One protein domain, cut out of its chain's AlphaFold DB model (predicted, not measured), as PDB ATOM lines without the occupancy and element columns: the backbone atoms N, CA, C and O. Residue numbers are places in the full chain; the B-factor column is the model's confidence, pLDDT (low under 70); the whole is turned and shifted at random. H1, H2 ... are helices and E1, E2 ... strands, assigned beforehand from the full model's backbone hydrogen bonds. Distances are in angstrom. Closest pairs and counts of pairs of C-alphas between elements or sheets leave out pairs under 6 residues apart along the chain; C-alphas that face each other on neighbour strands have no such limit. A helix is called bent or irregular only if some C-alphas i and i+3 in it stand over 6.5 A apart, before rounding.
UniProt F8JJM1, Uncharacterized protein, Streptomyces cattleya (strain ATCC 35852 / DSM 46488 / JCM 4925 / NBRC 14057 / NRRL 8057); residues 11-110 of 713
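This is residues 11 to 110 of the 713 residues of an uncharacterized protein of Streptomyces cattleya (strain ATCC 35852 / DSM 46488 / JCM 4925 / NBRC 14057 / NRRL 8057) (UniProt F8JJM1). A three-stranded antiparallel sheet, E2 E3 E4, makes a wall on one side of the domain, and on the other side H5 runs near the middle, with H4 across its first end and the small strand pair E1 E5 by its last end. H2 and H3 connect the two sides, and H1 packs on H5. The printed part has 100 residues, with five named helices and five named strands in the order H1 E1 E2 E3 E4 H2 H3 H4 H5 E5, class mixed. It is compact and rounded, with a radius of gyration of the C-alphas of 12.5 A and spans of 29 by 29 by 28 A.

E2, residues 36 to 40, E3, residues 43 to 47, and E4, residues 53 to 56, form a meander, each strand the antiparallel neighbour of the one before. E2 and E3 are a hairpin at 154 degrees, with N 38 and O 45 2.9 A apart. E3 and E4 are a hairpin at 171 degrees, with N 46 and O 53 2.8 A apart. H2, residues 58 to 62, is on this sheet at a height over the sheet of 5.4 A, over none of the strands; its local plane is fitted to just 6 C-alphas. H3, residues 64 to 70, only grazes the sheet with residues 64 to 68. H3 touches H4, residues 77 to 84, at a steep tilt of 65 degrees, opposite ways; the closest C-alphas, of Leu 67 and Ala 84, are 6.0 A apart. H5, residues 88 to 99, touches H4 with residues 88 to 92 alone, about perpendicular at 77 degrees; the closest C-alphas, of Ala 81 and Thr 88, are 5.1 A apart. H1, residues 11 to 17, touches H5 at a steep tilt of 65 degrees, the same way; the closest C-alphas, of Ala 14 and Arg 93, are 5.3 A apart. E1, residues 29 to 31, and E5, residues 104 to 106, are antiparallel neighbours at 134 degrees, with N 30 and O 105 2.9 A apart. The closest C-alphas of H5 and E5, those of Leu 98 and Leu 104, are 6.3 A apart. Every O i to N i+4 pair is within hydrogen-bond range in H2, H4 and H5; H1 has 2 of 3, and H3 has 1 of 3 beside 2 of 4 O i to N i+3 pairs.

E2 measures 13.1 A from C-alpha 36 at (181.895, 247.635, 290.527) to C-alpha 40, and E3 13.5 A. H5 is the longest helix, 16.1 A from C-alpha 88 at (165.315, 256.314, 273.641) to C-alpha 99 at (168.231, 244.480, 284.197). H3 is only just irregular: C-alphas 66 and 69 are 6.6 A apart.

The two C-alphas farthest apart, of Pro 21 and Pro 41, are 34.9 A apart. The printed part has no cut. H1 to E1, with 11 residues between them, is a long link. Mean pLDDT of the printed part is 81.0, with residues 11 to 24 under 70.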
ATOM      1  N   GLY A  11     169.012 244.096 271.512       29.61
ATOM      2  CA  GLY A  11     167.752 243.968 270.760       29.61
ATOM      3  C   GLY A  11     166.963 242.686 271.061       29.61
ATOM      4  O   GLY A  11     165.737 242.670 270.939       29.61
ATOM      5  N   THR A  12     167.641 241.626 271.501       33.41
ATOM      6  CA  THR A  12     167.019 240.370 271.941       33.41
ATOM      7  C   THR A  12     166.471 240.501 273.365       33.41
ATOM      8  O   THR A  12     165.406 239.957 273.654       33.41
ATOM      9  N   ALA A  13     167.156 241.263 274.230       35.84
ATOM     10  CA  ALA A  13     166.786 241.497 275.629       35.84
ATOM     11  C   ALA A  13     165.416 242.181 275.782       35.84
ATOM     12  O   ALA A  13     164.519 241.626 276.419       35.84
ATOM     13  N   ALA A  14     165.208 243.336 275.136       32.41
ATOM     14  CA  ALA A  14     163.943 244.076 275.232       32.41
ATOM     15  C   ALA A  14     162.730 243.246 274.760       32.41
ATOM     16  O   ALA A  14     161.682 243.233 275.405       32.41
ATOM     17  N   ARG A  15     162.889 242.463 273.680       33.12
ATOM     18  CA  ARG A  15     161.832 241.570 273.163       33.12
ATOM     19  C   ARG A  15     161.469 240.421 274.114       33.12
ATOM     20  O   ARG A  15     160.353 239.916 274.011       33.12
ATOM     21  N   HIS A  16     162.372 240.012 275.010       32.50
ATOM     22  CA  HIS A  16     162.056 239.043 276.064       32.50
ATOM     23  C   HIS A  16     161.295 239.708 277.215       32.50
ATOM     24  O   HIS A  16     160.277 239.177 277.642       32.50
ATOM     25  N   LEU A  17     161.725 240.885 277.679       34.34
ATOM     26  CA  LEU A  17     161.074 241.579 278.800       34.34
ATOM     27  C   LEU A  17     159.604 241.933 278.521       34.34
ATOM     28  O   LEU A  17     158.760 241.669 279.368       34.34
ATOM     29  N   HIS A  18     159.250 242.374 277.308       34.78
ATOM     30  CA  HIS A  18     157.842 242.578 276.919       34.78
ATOM     31  C   HIS A  18     156.992 241.284 276.834       34.78
ATOM     32  O   HIS A  18     155.816 241.352 276.478       34.78
ATOM     33  N   ARG A  19     157.563 240.096 277.085       29.22
ATOM     34  CA  ARG A  19     156.892 238.782 276.966       29.22
ATOM     35  C   ARG A  19     157.171 237.822 278.136       29.22
ATOM     36  O   ARG A  19     156.729 236.667 278.088       29.22
ATOM     37  N   SER A  20     157.860 238.281 279.180       29.81
ATOM     38  CA  SER A  20     158.286 237.472 280.329       29.81
ATOM     39  C   SER A  20     157.688 237.998 281.639       29.81
ATOM     40  O   SER A  20     157.649 239.210 281.815       29.81
ATOM     41  N   PRO A  21     157.324 237.135 282.610       36.62
ATOM     42  CA  PRO A  21     156.907 237.539 283.962       36.62
ATOM     43  C   PRO A  21     158.061 238.026 284.867       36.62
ATOM     44  O   PRO A  21     158.030 237.840 286.080       36.62
ATOM     45  N   LEU A  22     159.107 238.604 284.274       44.66
ATOM     46  CA  LEU A  22     160.178 239.276 285.009       44.66
ATOM     47  C   LEU A  22     159.683 240.659 285.467       44.66
ATOM     48  O   LEU A  22     158.753 241.191 284.854       44.66
ATOM     49  N   PRO A  23     160.294 241.276 286.496       53.47
ATOM     50  CA  PRO A  23     159.983 242.658 286.842       53.47
ATOM     51  C   PRO A  23     160.179 243.569 285.629       53.47
ATOM     52  O   PRO A  23     161.117 243.372 284.848       53.47
ATOM     53  N   ALA A  24     159.323 244.582 285.490       67.94
ATOM     54  CA  ALA A  24     159.509 245.620 284.483       67.94
ATOM     55  C   ALA A  24     160.916 246.235 284.597       67.94
ATOM     56  O   ALA A  24     161.500 246.268 285.683       67.94
ATOM     57  N   VAL A  25     161.464 246.709 283.475       79.31
ATOM     58  CA  VAL A  25     162.707 247.495 283.503       79.31
ATOM     59  C   VAL A  25     162.464 248.722 284.391       79.31
ATOM     60  O   VAL A  25     161.423 249.360 284.204       79.31
ATOM     61  N   PRO A  26     163.367 249.044 285.338       86.94
ATOM     62  CA  PRO A  26     163.166 250.159 286.249       86.94
ATOM     63  C   PRO A  26     162.889 251.478 285.523       86.94
ATOM     64  O   PRO A  26     163.506 251.764 284.492       86.94
ATOM     65  N   ARG A  27     161.963 252.271 286.065       91.44
ATOM     66  CA  ARG A  27     161.555 253.570 285.505       91.44
ATOM     67  C   ARG A  27     162.615 254.636 285.751       91.44
ATOM     68  O   ARG A  27     162.920 255.402 284.842       91.44
ATOM     69  N   LEU A  28     163.172 254.635 286.958       95.69
ATOM     70  CA  LEU A  28     164.315 255.422 287.402       95.69
ATOM     71  C   LEU A  28     165.465 254.438 287.692       95.69
ATOM     72  O   LEU A  28     165.689 254.067 288.846       95.69
ATOM     73  N   PRO A  29     166.154 253.916 286.663       95.44
ATOM     74  CA  PRO A  29     167.129 252.846 286.829       95.44
ATOM     75  C   PRO A  29     168.369 253.288 287.604       95.44
ATOM     76  O   PRO A  29     169.112 254.179 287.186       95.44
ATOM     77  N   ARG A  30     168.656 252.566 288.686       94.44
ATOM     78  CA  ARG A  30     169.905 252.671 289.435       94.44
ATOM     79  C   ARG A  30     170.802 251.466 289.176       94.44
ATOM     80  O   ARG A  30     170.325 250.335 289.208       94.44
ATOM     81  N   LEU A  31     172.104 251.678 288.975       94.56
ATOM     82  CA  LEU A  31     173.092 250.599 289.075       94.56
ATOM     83  C   LEU A  31     173.189 250.171 290.546       94.56
ATOM     84  O   LEU A  31     173.547 250.991 291.392       94.56
ATOM     85  N   ARG A  32     172.888 248.900 290.844       93.38
ATOM     86  CA  ARG A  32     172.872 248.366 292.218       93.38
ATOM     87  C   ARG A  32     174.160 248.695 292.965       93.38
ATOM     88  O   ARG A  32     175.269 248.551 292.441       93.38
ATOM     89  N   HIS A  33     174.007 249.124 294.212       92.31
ATOM     90  CA  HIS A  33     175.125 249.496 295.070       92.31
ATOM     91  C   HIS A  33     176.075 248.322 295.277       92.31
ATOM     92  O   HIS A  33     175.698 247.157 295.211       92.31
ATOM     93  N   GLY A  34     177.350 248.627 295.507       85.12
ATOM     94  CA  GLY A  34     178.384 247.610 295.714       85.12
ATOM     95  C   GLY A  34     178.779 246.817 294.464       85.12
ATOM     96  O   GLY A  34     179.827 246.172 294.494       85.12
ATOM     97  N   ILE A  35     178.037 246.923 293.355       90.44
ATOM     98  CA  ILE A  35     178.549 246.535 292.041       90.44
ATOM     99  C   ILE A  35     179.682 247.497 291.657       90.44
ATOM    100  O   ILE A  35     179.622 248.716 291.861       90.44
ATOM    101  N   ARG A  36     180.757 246.927 291.119       89.31
ATOM    102  CA  ARG A  36     181.895 247.635 290.527       89.31
ATOM    103  C   ARG A  36     182.013 247.231 289.067       89.31
ATOM    104  O   ARG A  36     181.614 246.131 288.698       89.31
ATOM    105  N   PHE A  37     182.556 248.115 288.237       90.38
ATOM    106  CA  PHE A  37     182.757 247.827 286.822       90.38
ATOM    107  C   PHE A  37     184.163 248.190 286.354       90.38
ATOM    108  O   PHE A  37     184.755 249.171 286.802       90.38
ATOM    109  N   LEU A  38     184.685 247.392 285.426       88.88
ATOM    110  CA  LEU A  38     186.011 247.535 284.833       88.88
ATOM    111  C   LEU A  38     185.866 247.598 283.311       88.88
ATOM    112  O   LEU A  38     185.220 246.742 282.702       88.88
ATOM    113  N   ARG A  39     186.469 248.611 282.681       87.69
ATOM    114  CA  ARG A  39     186.521 248.700 281.214       87.69
ATOM    115  C   ARG A  39     187.565 247.709 280.705       87.69
ATOM    116  O   ARG A  39     188.718 247.766 281.122       87.69
ATOM    117  N   LEU A  40     187.162 246.825 279.800       84.38
ATOM    118  CA  LEU A  40     188.043 245.897 279.097       84.38
ATOM    119  C   LEU A  40     188.293 246.411 277.667       84.38
ATOM    120  O   LEU A  40     187.467 247.166 277.146       84.38
ATOM    121  N   PRO A  41     189.360 245.969 276.973       80.56
ATOM    122  CA  PRO A  41     189.592 246.335 275.572       80.56
ATOM    123  C   PRO A  41     188.427 245.989 274.631       80.56
ATOM    124  O   PRO A  41     188.280 246.611 273.577       80.56
ATOM    125  N   ASP A  42     187.589 245.007 274.996       81.12
ATOM    126  CA  ASP A  42     186.462 244.554 274.182       81.12
ATOM    127  C   ASP A  42     185.051 244.742 274.771       81.12
ATOM    128  O   ASP A  42     184.066 244.499 274.057       81.12
ATOM    129  N   GLY A  43     184.926 245.258 275.999       86.44
ATOM    130  CA  GLY A  43     183.652 245.351 276.714       86.44
ATOM    131  C   GLY A  43     183.742 245.989 278.105       86.44
ATOM    132  O   GLY A  43     184.665 246.747 278.395       86.44
ATOM    133  N   ILE A  44     182.778 245.679 278.975       87.56
ATOM    134  CA  ILE A  44     182.782 246.070 280.393       87.56
ATOM    135  C   ILE A  44     182.475 244.833 281.241       87.56
ATOM    136  O   ILE A  44     181.492 244.133 280.991       87.56
ATOM    137  N   GLN A  45     183.319 244.582 282.237       90.25
ATOM    138  CA  GLN A  45     183.091 243.593 283.287       90.25
ATOM    139  C   GLN A  45     182.387 244.254 284.474       90.25
ATOM    140  O   GLN A  45     182.713 245.389 284.819       90.25
ATOM    141  N   PHE A  46     181.464 243.532 285.100       89.44
ATOM    142  CA  PHE A  46     180.794 243.890 286.343       89.44
ATOM    143  C   PHE A  46     181.101 242.824 287.401       89.44
ATOM    144  O   PHE A  46     180.924 241.627 287.167       89.44
ATOM    145  N   ASP A  47     181.556 243.270 288.567       88.38
ATOM    146  CA  ASP A  47     181.882 242.452 289.732       88.38
ATOM    147  C   ASP A  47     181.037 242.893 290.933       88.38
ATOM    148  O   ASP A  47     180.697 244.068 291.073       88.38
ATOM    149  N   GLY A  48     180.743 241.959 291.836       81.56
ATOM    150  CA  GLY A  48     180.104 242.243 293.125       81.56
ATOM    151  C   GLY A  48     178.650 241.786 293.249       81.56
ATOM    152  O   GLY A  48     178.187 241.647 294.381       81.56
ATOM    153  N   GLY A  49     177.971 241.494 292.135       82.81
ATOM    154  CA  GLY A  49     176.725 240.717 292.123       82.81
ATOM    155  C   GLY A  49     176.956 239.220 292.417       82.81
ATOM    156  O   GLY A  49     178.077 238.832 292.756       82.81
ATOM    157  N   PRO A  50     175.921 238.365 292.286       71.25
ATOM    158  CA  PRO A  50     176.017 236.926 292.566       71.25
ATOM    159  C   PRO A  50     176.909 236.155 291.574       71.25
ATOM    160  O   PRO A  50     177.543 235.175 291.957       71.25
ATOM    161  N   GLU A  51     176.999 236.606 290.320       77.50
ATOM    162  CA  GLU A  51     177.976 236.136 289.330       77.50
ATOM    163  C   GLU A  51     178.736 237.335 288.729       77.50
ATOM    164  O   GLU A  51     178.292 238.484 288.810       77.50
ATOM    165  N   ARG A  52     179.906 237.071 288.129       84.06
ATOM    166  CA  ARG A  52     180.661 238.062 287.347       84.06
ATOM    167  C   ARG A  52     180.050 238.176 285.958       84.06
ATOM    168  O   ARG A  52     180.070 237.214 285.194       84.06
ATOM    169  N   GLU A  53     179.625 239.378 285.598       84.44
ATOM    170  CA  GLU A  53     179.043 239.664 284.291       84.44
ATOM    171  C   GLU A  53     180.050 240.341 283.358       84.44
ATOM    172  O   GLU A  53     180.866 241.154 283.786       84.44
ATOM    173  N   VAL A  54     180.011 240.009 282.064       86.69
ATOM    174  CA  VAL A  54     180.897 240.610 281.051       86.69
ATOM    175  C   VAL A  54     180.093 240.940 279.804       86.69
ATOM    176  O   VAL A  54     179.798 240.080 278.971       86.69
ATOM    177  N   LEU A  55     179.767 242.220 279.648       82.94
ATOM    178  CA  LEU A  55     179.065 242.730 278.479       82.94
ATOM    179  C   LEU A  55     180.069 243.115 277.388       82.94
ATOM    180  O   LEU A  55     181.129 243.674 277.667       82.94
ATOM    181  N   ARG A  56     179.726 242.852 276.122       84.31
ATOM    182  CA  ARG A  56     180.572 243.125 274.944       84.31
ATOM    183  C   ARG A  56     179.742 243.677 273.786       84.31
ATOM    184  O   ARG A  56     178.550 243.394 273.695       84.31
ATOM    185  N   GLY A  57     180.381 244.443 272.902       80.44
ATOM    186  CA  GLY A  57     179.763 245.030 271.703       80.44
ATOM    187  C   GLY A  57     179.864 246.558 271.642       80.44
ATOM    188  O   GLY A  57     180.239 247.209 272.614       80.44
ATOM    189  N   THR A  58     179.536 247.143 270.487       77.00
ATOM    190  CA  THR A  58     179.775 248.567 270.178       77.00
ATOM    191  C   THR A  58     179.087 249.521 271.162       77.00
ATOM    192  O   THR A  58     179.737 250.404 271.716       77.00
ATOM    193  N   ALA A  59     177.804 249.300 271.473       73.62
ATOM    194  CA  ALA A  59     177.088 250.093 272.479       73.62
ATOM    195  C   ALA A  59     177.734 249.981 273.876       73.62
ATOM    196  O   ALA A  59     177.873 250.975 274.582       73.62
ATOM    197  N   THR A  60     178.219 248.795 274.248       79.31
ATOM    198  CA  THR A  60     178.922 248.566 275.519       79.31
ATOM    199  C   THR A  60     180.263 249.300 275.592       79.31
ATOM    200  O   THR A  60     180.654 249.739 276.668       79.31
ATOM    201  N   ARG A  61     180.968 249.469 274.464       81.75
ATOM    202  CA  ARG A  61     182.252 250.194 274.415       81.75
ATOM    203  C   ARG A  61     182.100 251.717 274.420       81.75
ATOM    204  O   ARG A  61     182.945 252.389 275.000       81.75
ATOM    205  N   HIS A  62     181.063 252.259 273.773       83.31
ATOM    206  CA  HIS A  62     180.963 253.706 273.507       83.31
ATOM    207  C   HIS A  62     179.814 254.417 274.239       83.31
ATOM    208  O   HIS A  62     179.981 255.563 274.649       83.31
ATOM    209  N   LEU A  63     178.672 253.751 274.437       88.19
ATOM    210  CA  LEU A  63     177.486 254.333 275.075       88.19
ATOM    211  C   LEU A  63     177.424 254.009 276.573       88.19
ATOM    212  O   LEU A  63     177.279 254.911 277.394       88.19
ATOM    213  N   LEU A  64     177.608 252.740 276.954       90.00
ATOM    214  CA  LEU A  64     177.510 252.327 278.359       90.00
ATOM    215  C   LEU A  64     178.471 253.077 279.315       90.00
ATOM    216  O   LEU A  64     178.026 253.413 280.410       90.00
ATOM    217  N   PRO A  65     179.719 253.454 278.948       89.25
ATOM    218  CA  PRO A  65     180.573 254.266 279.821       89.25
ATOM    219  C   PRO A  65     180.077 255.700 280.057       89.25
ATOM    220  O   PRO A  65     180.514 256.321 281.023       89.25
ATOM    221  N   ARG A  66     179.217 256.234 279.173       90.56
ATOM    222  CA  ARG A  66     178.537 257.531 279.346       90.56
ATOM    223  C   ARG A  66     177.240 257.390 280.138       90.56
ATOM    224  O   ARG A  66     176.886 258.304 280.866       90.56
ATOM    225  N   LEU A  67     176.560 256.251 279.996       93.12
ATOM    226  CA  LEU A  67     175.311 255.958 280.695       93.12
ATOM    227  C   LEU A  67     175.537 255.602 282.172       93.12
ATOM    228  O   LEU A  67     174.783 256.055 283.019       93.12
ATOM    229  N   LEU A  68     176.579 254.823 282.499       93.62
ATOM    230  CA  LEU A  68     176.825 254.308 283.857       93.62
ATOM    231  C   LEU A  68     176.830 255.372 284.979       93.62
ATOM    232  O   LEU A  68     176.243 255.085 286.019       93.62
ATOM    233  N   PRO A  69     177.421 256.576 284.815       92.56
ATOM    234  CA  PRO A  69     177.346 257.639 285.826       92.56
ATOM    235  C   PRO A  69     175.942 258.223 286.050       92.56
ATOM    236  O   PRO A  69     175.724 258.858 287.073       92.56
ATOM    237  N   LEU A  70     175.020 258.025 285.103       95.12
ATOM    238  CA  LEU A  70     173.644 258.533 285.132       95.12
ATOM    239  C   LEU A  70     172.640 257.493 285.662       95.12
ATOM    240  O   LEU A  70     171.472 257.809 285.852       95.12
ATOM    241  N   LEU A  71     173.074 256.248 285.901       95.69
ATOM    242  CA  LEU A  71     172.245 255.193 286.499       95.69
ATOM    243  C   LEU A  71     172.213 255.351 288.026       95.69
ATOM    244  O   LEU A  71     172.679 254.492 288.779       95.69
ATOM    245  N   ASP A  72     171.704 256.495 288.471       93.38
ATOM    246  CA  ASP A  72     171.694 256.960 289.858       93.38
ATOM    247  C   ASP A  72     170.354 256.751 290.581       93.38
ATOM    248  O   ASP A  72     170.311 256.845 291.809       93.38
ATOM    249  N   GLY A  73     169.292 256.417 289.841       95.44
ATOM    250  CA  GLY A  73     167.929 256.306 290.359       95.44
ATOM    251  C   GLY A  73     167.137 257.619 290.374       95.44
ATOM    252  O   GLY A  73     166.086 257.668 291.012       95.44
ATOM    253  N   ALA A  74     167.623 258.670 289.702       95.19
ATOM    254  CA  ALA A  74     166.947 259.964 289.555       95.19
ATOM    255  C   ALA A  74     166.542 260.285 288.101       95.19
ATOM    256  O   ALA A  74     165.579 261.021 287.888       95.19
ATOM    257  N   HIS A  75     167.240 259.728 287.107       95.81
ATOM    258  CA  HIS A  75     166.962 259.952 285.684       95.81
ATOM    259  C   HIS A  75     166.046 258.867 285.099       95.81
ATOM    260  O   HIS A  75     166.277 257.680 285.328       95.81
ATOM    261  N   ASP A  76     165.046 259.256 284.301       95.25
ATOM    262  CA  ASP A  76     164.215 258.318 283.536       95.25
ATOM    263  C   ASP A  76     164.812 257.979 282.155       95.25
ATOM    264  O   ASP A  76     165.829 258.528 281.729       95.25
ATOM    265  N   VAL A  77     164.171 257.065 281.422       93.12
ATOM    266  CA  VAL A  77     164.632 256.603 280.099       93.12
ATOM    267  C   VAL A  77     164.790 257.745 279.077       93.12
ATOM    268  O   VAL A  77     165.672 257.663 278.219       93.12
ATOM    269  N   ALA A  78     163.978 258.805 279.155       93.69
ATOM    270  CA  ALA A  78     164.048 259.948 278.246       93.69
ATOM    271  C   ALA A  78     165.190 260.901 278.634       93.69
ATOM    272  O   ALA A  78     166.006 261.248 277.779       93.69
ATOM    273  N   ALA A  79     165.323 261.230 279.922       96.00
ATOM    274  CA  ALA A  79     166.438 262.026 280.438       96.00
ATOM    275  C   ALA A  79     167.798 261.343 280.183       96.00
ATOM    276  O   ALA A  79     168.770 261.990 279.786       96.00
ATOM    277  N   LEU A  80     167.859 260.014 280.330       96.19
ATOM    278  CA  LEU A  80     169.038 259.206 280.002       96.19
ATOM    279  C   LEU A  80     169.360 259.212 278.500       96.19
ATOM    280  O   LEU A  80     170.535 259.196 278.134       96.19
ATOM    281  N   ALA A  81     168.347 259.240 277.630       94.56
ATOM    282  CA  ALA A  81     168.520 259.320 276.178       94.56
ATOM    283  C   ALA A  81     169.086 260.678 275.741       94.56
ATOM    284  O   ALA A  81     170.057 260.725 274.979       94.56
ATOM    285  N   GLU A  82     168.550 261.768 276.295       96.12
ATOM    286  CA  GLU A  82     169.038 263.129 276.070       96.12
ATOM    287  C   GLU A  82     170.485 263.297 276.566       96.12
ATOM    288  O   GLU A  82     171.382 263.596 275.772       96.12
ATOM    289  N   ALA A  83     170.758 263.002 277.841       93.81
ATOM    290  CA  ALA A  83     172.083 263.174 278.445       93.81
ATOM    291  C   ALA A  83     173.165 262.260 277.827       93.81
ATOM    292  O   ALA A  83     174.335 262.647 277.687       93.81
ATOM    293  N   ALA A  84     172.796 261.048 277.395       90.81
ATOM    294  CA  ALA A  84     173.706 260.167 276.665       90.81
ATOM    295  C   ALA A  84     173.856 260.536 275.175       90.81
ATOM    296  O   ALA A  84     174.775 260.033 274.521       90.81
ATOM    297  N   GLY A  85     173.008 261.418 274.631       92.69
ATOM    298  CA  GLY A  85     172.960 261.753 273.207       92.69
ATOM    299  C   GLY A  85     172.684 260.516 272.351       92.69
ATOM    300  O   GLY A  85     173.523 260.118 271.541       92.69
ATOM    301  N   SER A  86     171.571 259.828 272.604       92.06
ATOM    302  CA  SER A  86     171.203 258.564 271.950       92.06
ATOM    303  C   SER A  86     169.688 258.389 271.871       92.06
ATOM    304  O   SER A  86     168.950 258.961 272.659       92.06
ATOM    305  N   GLU A  87     169.208 257.572 270.932       91.12
ATOM    306  CA  GLU A  87     167.775 257.270 270.811       91.12
ATOM    307  C   GLU A  87     167.231 256.571 272.068       91.12
ATOM    308  O   GLU A  87     167.839 255.613 272.559       91.12
ATOM    309  N   THR A  88     166.025 256.944 272.511       89.12
ATOM    310  CA  THR A  88     165.315 256.314 273.641       89.12
ATOM    311  C   THR A  88     165.269 254.793 273.507       89.12
ATOM    312  O   THR A  88     165.663 254.078 274.423       89.12
ATOM    313  N   GLY A  89     164.935 254.278 272.318       84.50
ATOM    314  CA  GLY A  89     164.904 252.838 272.059       84.50
ATOM    315  C   GLY A  89     166.262 252.134 272.194       84.50
ATOM    316  O   GLY A  89     166.306 250.934 272.466       84.50
ATOM    317  N   VAL A  90     167.391 252.833 272.018       84.06
ATOM    318  CA  VAL A  90     168.729 252.275 272.296       84.06
ATOM    319  C   VAL A  90     168.967 252.190 273.806       84.06
ATOM    320  O   VAL A  90     169.483 251.169 274.267       84.06
ATOM    321  N   ILE A  91     168.543 253.205 274.567       88.69
ATOM    322  CA  ILE A  91     168.606 253.205 276.035       88.69
ATOM    323  C   ILE A  91     167.710 252.110 276.619       88.69
ATOM    324  O   ILE A  91     168.211 251.290 277.381       88.69
ATOM    325  N   GLU A  92     166.449 251.999 276.193       85.75
ATOM    326  CA  GLU A  92     165.527 250.916 276.583       85.75
ATOM    327  C   GLU A  92     166.163 249.533 276.409       85.75
ATOM    328  O   GLU A  92     166.162 248.716 277.330       85.75
ATOM    329  N   ARG A  93     166.765 249.272 275.238       81.06
ATOM    330  CA  ARG A  93     167.452 248.005 274.933       81.06
ATOM    331  C   ARG A  93     168.655 247.753 275.848       81.06
ATOM    332  O   ARG A  93     168.926 246.599 276.184       81.06
ATOM    333  N   LEU A  94     169.380 248.800 276.243       84.81
ATOM    334  CA  LEU A  94     170.554 248.702 277.110       84.81
ATOM    335  C   LEU A  94     170.162 248.528 278.586       84.81
ATOM    336  O   LEU A  94     170.689 247.630 279.239       84.81
ATOM    337  N   LEU A  95     169.182 249.287 279.084       86.81
ATOM    338  CA  LEU A  95     168.585 249.111 280.412       86.81
ATOM    339  C   LEU A  95     167.959 247.718 280.559       86.81
ATOM    340  O   LEU A  95     168.221 247.029 281.541       86.81
ATOM    341  N   ALA A  96     167.226 247.255 279.543       82.00
ATOM    342  CA  ALA A  96     166.698 245.895 279.467       82.00
ATOM    343  C   ALA A  96     167.801 244.832 279.601       82.00
ATOM    344  O   ALA A  96     167.624 243.852 280.320       82.00
ATOM    345  N   LEU A  97     168.954 245.017 278.948       82.75
ATOM    346  CA  LEU A  97     170.088 244.099 279.071       82.75
ATOM    347  C   LEU A  97     170.715 244.130 280.476       82.75
ATOM    348  O   LEU A  97     170.975 243.067 281.032       82.75
ATOM    349  N   LEU A  98     170.932 245.315 281.055       87.38
ATOM    350  CA  LEU A  98     171.496 245.477 282.403       87.38
ATOM    351  C   LEU A  98     170.571 244.884 283.483       87.38
ATOM    352  O   LEU A  98     171.035 244.182 284.381       87.38
ATOM    353  N   HIS A  99     169.258 245.089 283.349       84.50
ATOM    354  CA  HIS A  99     168.231 244.480 284.197       84.50
ATOM    355  C   HIS A  99     168.226 242.951 284.056       84.50
ATOM    356  O   HIS A  99     168.344 242.243 285.049       84.50
ATOM    357  N   LEU A 100     168.256 242.415 282.828       79.88
ATOM    358  CA  LEU A 100     168.407 240.968 282.583       79.88
ATOM    359  C   LEU A 100     169.753 240.373 283.039       79.88
ATOM    360  O   LEU A 100     169.931 239.158 282.918       79.88
ATOM    361  N   ARG A 101     170.712 241.187 283.497       80.50
ATOM    362  CA  ARG A 101     171.971 240.774 284.151       80.50
ATOM    363  C   ARG A 101     171.965 240.992 285.668       80.50
ATOM    364  O   ARG A 101     172.987 240.798 286.313       80.50
ATOM    365  N   GLY A 102     170.840 241.412 286.246       82.62
ATOM    366  CA  GLY A 102     170.742 241.673 287.678       82.62
ATOM    367  C   GLY A 102     171.525 242.895 288.155       82.62
ATOM    368  O   GLY A 102     171.822 242.994 289.339       82.62
ATOM    369  N   LEU A 103     171.874 243.816 287.250       90.31
ATOM    370  CA  LEU A 103     172.719 244.973 287.563       90.31
ATOM    371  C   LEU A 103     171.915 246.201 288.022       90.31
ATOM    372  O   LEU A 103     172.512 247.132 288.558       90.31
ATOM    373  N   LEU A 104     170.591 246.219 287.813       91.88
ATOM    374  CA  LEU A 104     169.730 247.376 288.092       91.88
ATOM    375  C   LEU A 104     168.728 247.152 289.235       91.88
ATOM    376  O   LEU A 104     168.231 246.040 289.436       91.88
ATOM    377  N   GLU A 105     168.414 248.235 289.943       91.75
ATOM    378  CA  GLU A 105     167.276 248.375 290.862       91.75
ATOM    379  C   GLU A 105     166.503 249.684 290.595       91.75
ATOM    380  O   GLU A 105     166.922 250.501 289.770       91.75
ATOM    381  N   GLU A 106     165.341 249.844 291.228       92.38
ATOM    382  CA  GLU A 106     164.428 250.979 291.025       92.38
ATOM    383  C   GLU A 106     164.689 252.138 292.000       92.38
ATOM    384  O   GLU A 106     164.697 251.958 293.218       92.38
ATOM    385  N   GLY A 107     164.807 253.349 291.460       91.44
ATOM    386  CA  GLY A 107     164.807 254.591 292.224       91.44
ATOM    387  C   GLY A 107     166.053 254.854 293.074       91.44
ATOM    388  O   GLY A 107     167.056 254.139 293.065       91.44
ATOM    389  N   ALA A 108     165.989 255.953 293.823       86.75
ATOM    390  CA  ALA A 108     167.136 256.556 294.492       86.75
ATOM    391  C   ALA A 108     167.484 255.963 295.879       86.75
ATOM    392  O   ALA A 108     168.228 256.605 296.625       86.75
ATOM    393  N   PHE A 109     167.026 254.754 296.241       90.69
ATOM    394  CA  PHE A 109     167.348 254.144 297.545       90.69
ATOM    395  C   PHE A 109     168.869 254.013 297.755       90.69
ATOM    396  O   PHE A 109     169.576 253.489 296.888       90.69
ATOM    397  N   VAL A 110     169.378 254.487 298.899       89.69
ATOM    398  CA  VAL A 110     170.796 254.404 299.289       89.69
ATOM    399  C   VAL A 110     170.927 253.514 300.532       89.69
ATOM    400  O   VAL A 110     170.335 253.840 301.560       89.69
TER     401      VAL A 110